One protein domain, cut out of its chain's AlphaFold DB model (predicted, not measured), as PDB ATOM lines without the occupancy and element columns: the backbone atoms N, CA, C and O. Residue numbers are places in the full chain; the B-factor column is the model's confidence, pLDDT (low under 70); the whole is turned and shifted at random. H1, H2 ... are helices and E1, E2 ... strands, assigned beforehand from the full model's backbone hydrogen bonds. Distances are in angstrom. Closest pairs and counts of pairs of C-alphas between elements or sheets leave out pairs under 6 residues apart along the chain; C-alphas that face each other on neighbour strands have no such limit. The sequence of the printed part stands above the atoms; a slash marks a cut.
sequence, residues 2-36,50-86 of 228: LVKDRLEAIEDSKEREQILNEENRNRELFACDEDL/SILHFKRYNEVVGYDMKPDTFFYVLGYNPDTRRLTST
ATOM      1  N   LEU A   2     113.803 110.017 123.426       59.69
ATOM      2  CA  LEU A   2     113.233 110.611 124.654       59.69
ATOM      3  C   LEU A   2     113.345 109.747 125.922       59.69
ATOM      4  O   LEU A   2     113.585 110.263 127.004       59.69
ATOM      5  N   VAL A   3     113.218 108.420 125.794       62.56
ATOM      6  CA  VAL A   3     113.413 107.502 126.928       62.56
ATOM      7  C   VAL A   3     114.851 107.553 127.447       62.56
ATOM      8  O   VAL A   3     115.031 107.427 128.640       62.56
ATOM      9  N   LYS A   4     115.873 107.753 126.607       64.00
ATOM     10  CA  LYS A   4     117.268 107.832 127.075       64.00
ATOM     11  C   LYS A   4     117.527 109.152 127.805       64.00
ATOM     12  O   LYS A   4     117.966 109.100 128.944       64.00
ATOM     13  N   ASP A   5     117.129 110.279 127.216       64.56
ATOM     14  CA  ASP A   5     117.273 111.615 127.817       64.56
ATOM     15  C   ASP A   5     116.565 111.702 129.187       64.56
ATOM     16  O   ASP A   5     117.104 112.236 130.152       64.56
ATOM     17  N   ARG A   6     115.375 111.089 129.306       69.00
ATOM     18  CA  ARG A   6     114.625 110.985 130.570       69.00
ATOM     19  C   ARG A   6     115.376 110.193 131.640       69.00
ATOM     20  O   ARG A   6     115.266 110.497 132.818       69.00
ATOM     21  N   LEU A   7     116.105 109.154 131.240       68.88
ATOM     22  CA  LEU A   7     116.856 108.295 132.153       68.88
ATOM     23  C   LEU A   7     118.195 108.901 132.565       68.88
ATOM     24  O   LEU A   7     118.666 108.593 133.650       68.88
ATOM     25  N   GLU A   8     118.791 109.733 131.713       69.94
ATOM     26  CA  GLU A   8     119.992 110.512 132.036       69.94
ATOM     27  C   GLU A   8     119.695 111.624 133.051       69.94
ATOM     28  O   GLU A   8     120.567 111.989 133.831       69.94
ATOM     29  N   ALA A   9     118.455 112.123 133.087       65.88
ATOM     30  CA  ALA A   9     118.009 113.126 134.053       65.88
ATOM     31  C   ALA A   9     117.714 112.569 135.462       65.88
ATOM     32  O   ALA A   9     117.446 113.352 136.375       65.88
ATOM     33  N   ILE A  10     117.722 111.244 135.648       69.31
ATOM     34  CA  ILE A  10     117.493 110.595 136.945       69.31
ATOM     35  C   ILE A  10     118.819 109.998 137.421       69.31
ATOM     36  O   ILE A  10     119.315 109.038 136.835       69.31
ATOM     37  N   GLU A  11     119.390 110.576 138.477       67.75
ATOM     38  CA  GLU A  11     120.730 110.225 138.958       67.75
ATOM     39  C   GLU A  11     120.766 108.870 139.695       67.75
ATOM     40  O   GLU A  11     121.731 108.119 139.529       67.75
ATOM     41  N   ASP A  12     119.720 108.503 140.455       73.06
ATOM     42  CA  ASP A  12     119.655 107.227 141.185       73.06
ATOM     43  C   ASP A  12     118.786 106.164 140.482       73.06
ATOM     44  O   ASP A  12     117.626 106.360 140.112       73.06
ATOM     45  N   SER A  13     119.348 104.962 140.379       68.00
ATOM     46  CA  SER A  13     118.688 103.727 139.952       68.00
ATOM     47  C   SER A  13     117.401 103.371 140.714       68.00
ATOM     48  O   SER A  13     116.468 102.859 140.093       68.00
ATOM     49  N   LYS A  14     117.322 103.644 142.024       68.50
ATOM     50  CA  LYS A  14     116.123 103.356 142.836       68.50
ATOM     51  C   LYS A  14     115.024 104.392 142.620       68.50
ATOM     52  O   LYS A  14     113.858 104.035 142.476       68.50
ATOM     53  N   GLU A  15     115.403 105.664 142.523       67.81
ATOM     54  CA  GLU A  15     114.493 106.770 142.192       67.81
ATOM     55  C   GLU A  15     113.878 106.560 140.810       67.81
ATOM     56  O   GLU A  15     112.674 106.727 140.613       67.81
ATOM     57  N   ARG A  16     114.693 106.089 139.866       69.88
ATOM     58  CA  ARG A  16     114.255 105.731 138.522       69.88
ATOM     59  C   ARG A  16     113.146 104.684 138.530       69.88
ATOM     60  O   ARG A  16     112.184 104.845 137.794       69.88
ATOM     61  N   GLU A  17     113.236 103.632 139.336       68.31
ATOM     62  CA  GLU A  17     112.187 102.605 139.397       68.31
ATOM     63  C   GLU A  17     110.874 103.154 139.978       68.31
ATOM     64  O   GLU A  17     109.792 102.878 139.458       68.31
ATOM     65  N   GLN A  18     110.968 104.008 140.998       67.69
ATOM     66  CA  GLN A  18     109.809 104.574 141.689       67.69
ATOM     67  C   GLN A  18     109.079 105.650 140.868       67.69
ATOM     68  O   GLN A  18     107.853 105.742 140.898       67.69
ATOM     69  N   ILE A  19     109.816 106.444 140.093       67.94
ATOM     70  CA  ILE A  19     109.269 107.508 139.233       67.94
ATOM     71  C   ILE A  19     108.731 106.944 137.920       67.94
ATOM     72  O   ILE A  19     107.772 107.467 137.351       67.94
ATOM     73  N   LEU A  20     109.330 105.854 137.437       68.06
ATOM     74  CA  LEU A  20     108.859 105.129 136.261       68.06
ATOM     75  C   LEU A  20     107.709 104.166 136.561       68.06
ATOM     76  O   LEU A  20     107.287 103.459 135.641       68.06
ATOM     77  N   ASN A  21     107.194 104.144 137.795       75.06
ATOM     78  CA  ASN A  21     105.981 103.401 138.093       75.06
ATOM     79  C   ASN A  21     104.845 103.858 137.152       75.06
ATOM     80  O   ASN A  21     104.818 104.993 136.662       75.06
ATOM     81  N   GLU A  22     103.932 102.945 136.825       67.31
ATOM     82  CA  GLU A  22     102.919 103.213 135.796       67.31
ATOM     83  C   GLU A  22     102.025 104.407 136.155       67.31
ATOM     84  O   GLU A  22     101.590 105.139 135.268       67.31
ATOM     85  N   GLU A  23     101.810 104.660 137.447       74.12
ATOM     86  CA  GLU A  23     100.979 105.762 137.921       74.12
ATOM     87  C   GLU A  23     101.603 107.141 137.659       74.12
ATOM     88  O   GLU A  23     100.959 107.992 137.041       74.12
ATOM     89  N   ASN A  24     102.858 107.366 138.058       71.19
ATOM     90  CA  ASN A  24     103.542 108.644 137.843       71.19
ATOM     91  C   ASN A  24     103.854 108.859 136.362       71.19
ATOM     92  O   ASN A  24     103.740 109.976 135.853       71.19
ATOM     93  N   ARG A  25     104.170 107.781 135.633       75.50
ATOM     94  CA  ARG A  25     104.411 107.837 134.186       75.50
ATOM     95  C   ARG A  25     103.199 108.347 133.405       75.50
ATOM     96  O   ARG A  25     103.386 109.021 132.397       75.50
ATOM     97  N   ASN A  26     101.985 108.054 133.863       81.19
ATOM     98  CA  ASN A  26     100.757 108.506 133.208       81.19
ATOM     99  C   ASN A  26     100.373 109.956 133.564       81.19
ATOM    100  O   ASN A  26      99.446 110.499 132.965       81.19
ATOM    101  N   ARG A  27     101.072 110.585 134.520       87.00
ATOM    102  CA  ARG A  27     100.799 111.948 135.011       87.00
ATOM    103  C   ARG A  27     101.895 112.964 134.659       87.00
ATOM    104  O   ARG A  27     101.742 114.151 134.956       87.00
ATOM    105  N   GLU A  28     102.986 112.513 134.045       89.19
ATOM    106  CA  GLU A  28     104.085 113.369 133.598       89.19
ATOM    107  C   GLU A  28     103.755 114.049 132.261       89.19
ATOM    108  O   GLU A  28     103.370 113.404 131.284       89.19
ATOM    109  N   LEU A  29     103.953 115.363 132.221       90.62
ATOM    110  CA  LEU A  29     103.876 116.220 131.043       90.62
ATOM    111  C   LEU A  29     105.260 116.819 130.754       90.62
ATOM    112  O   LEU A  29     106.131 116.857 131.622       90.62
ATOM    113  N   PHE A  30     105.443 117.335 129.540       88.94
ATOM    114  CA  PHE A  30     106.646 118.070 129.152       88.94
ATOM    115  C   PHE A  30     106.265 119.485 128.734       88.94
ATOM    116  O   PHE A  30     105.373 119.662 127.904       88.94
ATOM    117  N   ALA A  31     106.929 120.484 129.311       85.56
ATOM    118  CA  ALA A  31     106.700 121.876 128.936       85.56
ATOM    119  C   ALA A  31     107.341 122.156 127.568       85.56
ATOM    120  O   ALA A  31     108.549 121.994 127.405       85.56
ATOM    121  N   CYS A  32     106.538 122.553 126.586       82.31
ATOM    122  CA  CYS A  32     107.040 123.096 125.325       82.31
ATOM    123  C   CYS A  32     107.312 124.594 125.479       82.31
ATOM    124  O   CYS A  32     106.711 125.244 126.334       82.31
ATOM    125  N   ASP A  33     108.212 125.119 124.652       70.50
ATOM    126  CA  ASP A  33     108.544 126.545 124.636       70.50
ATOM    127  C   ASP A  33     107.315 127.418 124.319       70.50
ATOM    128  O   ASP A  33     106.389 126.972 123.630       70.50
ATOM    129  N   GLU A  34     107.310 128.656 124.821       61.66
ATOM    130  CA  GLU A  34     106.158 129.576 124.784       61.66
ATOM    131  C   GLU A  34     105.715 129.944 123.355       61.66
ATOM    132  O   GLU A  34     104.571 130.344 123.151       61.66
ATOM    133  N   ASP A  35     106.570 129.735 122.353       63.53
ATOM    134  CA  ASP A  35     106.284 130.033 120.944       63.53
ATOM    135  C   ASP A  35     105.359 129.001 120.259       63.53
ATOM    136  O   ASP A  35     104.951 129.185 119.109       63.53
ATOM    137  N   LEU A  36     104.995 127.914 120.950       66.06
ATOM    138  CA  LEU A  36     104.128 126.844 120.442       66.06
ATOM    139  C   LEU A  36     102.736 126.904 121.081       66.06
ATOM    140  O   LEU A  36     102.297 125.974 121.761       66.06
ATOM    141  N   SER A  50      95.467 120.571 137.655       93.75
ATOM    142  CA  SER A  50      96.597 121.312 138.227       93.75
ATOM    143  C   SER A  50      97.899 120.739 137.682       93.75
ATOM    144  O   SER A  50      98.070 119.524 137.681       93.75
ATOM    145  N   ILE A  51      98.809 121.599 137.228       93.12
ATOM    146  CA  ILE A  51     100.114 121.188 136.700       93.12
ATOM    147  C   ILE A  51     101.192 121.737 137.634       93.12
ATOM    148  O   ILE A  51     101.272 122.948 137.838       93.12
ATOM    149  N   LEU A  52     101.993 120.848 138.219       91.69
ATOM    150  CA  LEU A  52     103.078 121.195 139.134       91.69
ATOM    151  C   LEU A  52     104.431 121.158 138.423       91.69
ATOM    152  O   LEU A  52     104.722 120.233 137.666       91.69
ATOM    153  N   HIS A  53     105.277 122.145 138.703       90.56
ATOM    154  CA  HIS A  53     106.676 122.127 138.286       90.56
ATOM    155  C   HIS A  53     107.538 121.568 139.412       90.56
ATOM    156  O   HIS A  53     107.508 122.098 140.523       90.56
ATOM    157  N   PHE A  54     108.328 120.540 139.113       87.44
ATOM    158  CA  PHE A  54     109.352 120.042 140.025       87.44
ATOM    159  C   PHE A  54     110.734 120.298 139.448       87.44
ATOM    160  O   PHE A  54     110.981 120.111 138.256       87.44
ATOM    161  N   LYS A  55     111.662 120.712 140.312       82.81
ATOM    162  CA  LYS A  55     113.040 120.990 139.885       82.81
ATOM    163  C   LYS A  55     113.806 119.711 139.600       82.81
ATOM    164  O   LYS A  55     114.688 119.696 138.748       82.81
ATOM    165  N   ARG A  56     113.502 118.673 140.374       81.50
ATOM    166  CA  ARG A  56     114.146 117.369 140.332       81.50
ATOM    167  C   ARG A  56     113.105 116.284 140.517       81.50
ATOM    168  O   ARG A  56     112.120 116.454 141.231       81.50
ATOM    169  N   TYR A  57     113.389 115.145 139.916       81.31
ATOM    170  CA  TYR A  57     112.574 113.941 139.973       81.31
ATOM    171  C   TYR A  57     112.317 113.447 141.414       81.31
ATOM    172  O   TYR A  57     111.221 112.985 141.722       81.31
ATOM    173  N   ASN A  58     113.251 113.671 142.338       80.75
ATOM    174  CA  ASN A  58     113.134 113.262 143.747       80.75
ATOM    175  C   ASN A  58     112.009 113.981 144.495       80.75
ATOM    176  O   ASN A  58     111.439 113.435 145.436       80.75
ATOM    177  N   GLU A  59     111.676 115.202 144.077       84.12
ATOM    178  CA  GLU A  59     110.595 115.981 144.684       84.12
ATOM    179  C   GLU A  59     109.221 115.380 144.352       84.12
ATOM    180  O   GLU A  59     108.294 115.507 145.146       84.12
ATOM    181  N   VAL A  60     109.108 114.664 143.225       83.69
ATOM    182  CA  VAL A  60     107.880 113.972 142.802       83.69
ATOM    183  C   VAL A  60     107.587 112.791 143.724       83.69
ATOM    184  O   VAL A  60     106.449 112.581 144.126       83.69
ATOM    185  N   VAL A  61     108.623 112.033 144.095       77.75
ATOM    186  CA  VAL A  61     108.495 110.820 144.919       77.75
ATOM    187  C   VAL A  61     107.931 111.126 146.309       77.75
ATOM    188  O   VAL A  61     107.179 110.327 146.862       77.75
ATOM    189  N   GLY A  62     108.288 112.281 146.872       75.81
ATOM    190  CA  GLY A  62     107.808 112.728 148.181       75.81
ATOM    191  C   GLY A  62     106.437 113.405 148.159       75.81
ATOM    192  O   GLY A  62     105.985 113.865 149.208       75.81
ATOM    193  N   TYR A  63     105.792 113.512 146.994       82.38
ATOM    194  CA  TYR A  63     104.574 114.294 146.817       82.38
ATOM    195  C   TYR A  63     103.341 113.407 146.603       82.38
ATOM    196  O   TYR A  63     103.297 112.582 145.694       82.38
ATOM    197  N   ASP A  64     102.299 113.619 147.411       84.56
ATOM    198  CA  ASP A  64     101.017 112.921 147.269       84.56
ATOM    199  C   ASP A  64     100.191 113.511 146.108       84.56
ATOM    200  O   ASP A  64      99.655 114.626 146.183       84.56
ATOM    201  N   MET A  65     100.122 112.777 144.993       83.50
ATOM    202  CA  MET A  65      99.475 113.231 143.761       83.50
ATOM    203  C   MET A  65      97.954 113.040 143.794       83.50
ATOM    204  O   MET A  65      97.426 111.943 143.607       83.50
ATOM    205  N   LYS A  66      97.212 114.147 143.906       88.31
ATOM    206  CA  LYS A  66      95.742 114.138 143.789       88.31
ATOM    207  C   LYS A  66      95.279 113.690 142.384       88.31
ATOM    208  O   LYS A  66      96.023 113.871 141.420       88.31
ATOM    209  N   PRO A  67      94.050 113.154 142.220       85.62
ATOM    210  CA  PRO A  67      93.560 112.603 140.945       85.62
ATOM    211  C   PRO A  67      93.658 113.535 139.719       85.62
ATOM    212  O   PRO A  67      94.020 113.063 138.651       85.62
ATOM    213  N   ASP A  68      93.458 114.851 139.881       89.75
ATOM    214  CA  ASP A  68      93.519 115.844 138.785       89.75
ATOM    215  C   ASP A  68      94.828 116.655 138.761       89.75
ATOM    216  O   ASP A  68      94.862 117.822 138.353       89.75
ATOM    217  N   THR A  69      95.912 116.072 139.278       91.25
ATOM    218  CA  THR A  69      97.231 116.712 139.335       91.25
ATOM    219  C   THR A  69      98.217 116.006 138.415       91.25
ATOM    220  O   THR A  69      98.408 114.794 138.499       91.25
ATOM    221  N   PHE A  70      98.856 116.805 137.568       93.12
ATOM    222  CA  PHE A  70      99.932 116.434 136.658       93.12
ATOM    223  C   PHE A  70     101.204 117.172 137.057       93.12
ATOM    224  O   PHE A  70     101.163 118.124 137.845       93.12
ATOM    225  N   PHE A  71     102.336 116.767 136.495       91.12
ATOM    226  CA  PHE A  71     103.598 117.439 136.761       91.12
ATOM    227  C   PHE A  71     104.520 117.470 135.552       91.12
ATOM    228  O   PHE A  71     104.359 116.676 134.631       91.12
ATOM    229  N   TYR A  72     105.509 118.356 135.581       90.25
ATOM    230  CA  TYR A  72     106.626 118.339 134.645       90.25
ATOM    231  C   TYR A  72     107.941 118.632 135.373       90.25
ATOM    232  O   TYR A  72     107.991 119.433 136.311       90.25
ATOM    233  N   VAL A  73     109.004 117.968 134.926       86.69
ATOM    234  CA  VAL A  73     110.394 118.209 135.363       86.69
ATOM    235  C   VAL A  73     111.214 118.748 134.192       86.69
ATOM    236  O   VAL A  73     111.974 119.712 134.320       86.69
ATOM    237  N   LEU A  74     111.012 118.141 133.022       87.00
ATOM    238  CA  LEU A  74     111.730 118.422 131.789       87.00
ATOM    239  C   LEU A  74     110.862 119.216 130.808       87.00
ATOM    240  O   LEU A  74     109.635 119.085 130.771       87.00
ATOM    241  N   GLY A  75     111.523 120.036 130.000       87.44
ATOM    242  CA  GLY A  75     110.956 120.638 128.806       87.44
ATOM    243  C   GLY A  75     111.101 119.711 127.602       87.44
ATOM    244  O   GLY A  75     111.927 118.794 127.600       87.44
ATOM    245  N   TYR A  76     110.303 119.945 126.566       85.62
ATOM    246  CA  TYR A  76     110.415 119.270 125.278       85.62
ATOM    247  C   TYR A  76     110.651 120.295 124.177       85.62
ATOM    248  O   TYR A  76     109.867 121.222 123.988       85.62
ATOM    249  N   ASN A  77     111.730 120.102 123.422       81.88
ATOM    250  CA  ASN A  77     112.019 120.896 122.239       81.88
ATOM    251  C   ASN A  77     111.560 120.107 120.991       81.88
ATOM    252  O   ASN A  77     112.184 119.086 120.667       81.88
ATOM    253  N   PRO A  78     110.487 120.527 120.288       80.12
ATOM    254  CA  PRO A  78     109.948 119.768 119.158       80.12
ATOM    255  C   PRO A  78     110.849 119.770 117.923       80.12
ATOM    256  O   PRO A  78     110.837 118.781 117.187       80.12
ATOM    257  N   ASP A  79     111.656 120.815 117.720       78.81
ATOM    258  CA  ASP A  79     112.565 120.917 116.573       78.81
ATOM    259  C   ASP A  79     113.667 119.860 116.647       78.81
ATOM    260  O   ASP A  79     113.983 119.174 115.673       78.81
ATOM    261  N   THR A  80     114.234 119.688 117.840       80.94
ATOM    262  CA  THR A  80     115.324 118.735 118.092       80.94
ATOM    263  C   THR A  80     114.830 117.368 118.568       80.94
ATOM    264  O   THR A  80     115.612 116.413 118.582       80.94
ATOM    265  N   ARG A  81     113.543 117.255 118.934       82.75
ATOM    266  CA  ARG A  81     112.911 116.069 119.545       82.75
ATOM    267  C   ARG A  81     113.680 115.556 120.766       82.75
ATOM    268  O   ARG A  81     113.859 114.343 120.929       82.75
ATOM    269  N   ARG A  82     114.163 116.483 121.595       81.25
ATOM    270  CA  ARG A  82     114.939 116.211 122.814       81.25
ATOM    271  C   ARG A  82     114.231 116.746 124.045       81.25
ATOM    272  O   ARG A  82     113.485 117.724 123.963       81.25
ATOM    273  N   LEU A  83     114.504 116.104 125.178       83.44
ATOM    274  CA  LEU A  83     114.133 116.642 126.480       83.44
ATOM    275  C   LEU A  83     115.213 117.613 126.956       83.44
ATOM    276  O   LEU A  83     116.406 117.361 126.788       83.44
ATOM    277  N   THR A  84     114.790 118.730 127.531       76.12
ATOM    278  CA  THR A  84     115.674 119.767 128.065       76.12
ATOM    279  C   THR A  84     115.396 119.971 129.545       76.12
ATOM    280  O   THR A  84     114.284 119.764 130.025       76.12
ATOM    281  N   SER A  85     116.414 120.385 130.296       74.06
ATOM    282  CA  SER A  85     116.165 120.895 131.641       74.06
ATOM    283  C   SER A  85     115.345 122.182 131.540       74.06
ATOM    284  O   SER A  85     115.618 123.035 130.697       74.06
ATOM    285  N   THR A  86     114.348 122.327 132.412       66.56
ATOM    286  CA  THR A  86     113.560 123.564 132.557       66.56
ATOM    287  C   THR A  86     114.338 124.676 133.270       66.56
ATOM    288  O   THR A  86     113.843 125.792 133.405       66.56
TER     289      THR A  86
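This is residues 2 to 36 and 50 to 86 of the 228 residues of an uncharacterized protein of Ciona intestinalis (UniProt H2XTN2). Two small two-stranded sheets, a parallel pair E1 and E2 and a hairpin E3 and E4, are joined where E2 runs on into E3 at a bend of 65 degrees, and the helices H1, H2 and H3 lie to one side of both. H1 packs on E4 of the hairpin, and H2 packs on the short helix H4, which links E1 to E2. The printed part has 72 residues with four named helices and four named strands, in the order H1 H2 H3 E1 H4 E2 E3 E4, mixed in class. It is compact, with a radius of gyration of the C-alphas of 12.1 A and spans of 32 by 28 by 19 A.

E1, residues 50 to 53, and E2, residues 69 to 72, are parallel neighbours at 28 degrees, with N 70 and O 50 2.8 A apart and N 52 and O 70 2.9 A apart, within hydrogen-bond range. With H4, residues 57 to 61, between them they form a strand-helix-strand unit, two parallel neighbour strands joined through a helix, with a right-handed crossover. E2 runs on into E3, residues 74 to 77, across a break of 1 residue, and the two meet only through their link. E3 and E4, residues 82 to 85, form an antiparallel hairpin at 137 degrees, with N 75 and O 84 2.8 A apart. Residues 31 to 32 pair in parallel with residues 75 to 76 of E3. The closest C-alphas of H1, residues 2 to 8, and E4 are those of Asp 5 and Leu 83, 6.1 A apart. H2, residues 13 to 19, touches H4, closest at the C-alphas of Ile 19 and Val 61, 6.6 A. H1 and H2 are close but not clearly touching, 7.3 A at the C-alphas of Leu 7 and Arg 16, at a steep tilt of 49 degrees, opposite ways. H3, residues 22 to 25, is close to H2 but not clearly touching, 7.0 A at the C-alphas of Ile 19 and Arg 25. In H1 and H2 every O i to N i+4 pair is within hydrogen-bond range; H4 has 0 of 1 but 2 of 2 O i to N i+3 pairs, and H3 is too short for an i+4 pair.

From first to last C-alpha, H1 measures 10.0 A, H2 10.2 A, H3 5.1 A and H4 7.1 A; E1 measures 10.1 A, E2 10.6 A, E3 9.9 A and E4 10.1 A. H1 begins at C-alpha 2 (113.233, 110.611, 124.654), E2 at C-alpha 69 (97.231, 116.712, 139.335), and E4 ends at C-alpha 85 (116.165, 120.895, 131.641).

The two C-alphas farthest apart, those of Lys 14 and Asp 35, are 35.9 A apart. Residues 37 to 49 are not printed, and C-alphas 36 and 50 are 20.1 A apart across this cut. Of the links printed whole, H4 to E2 is short and the others are tight. The mean pLDDT of the printed part is 78.2; residues 2 to 11, 13 to 20, 22, 34 to 36 and 86 are under 70.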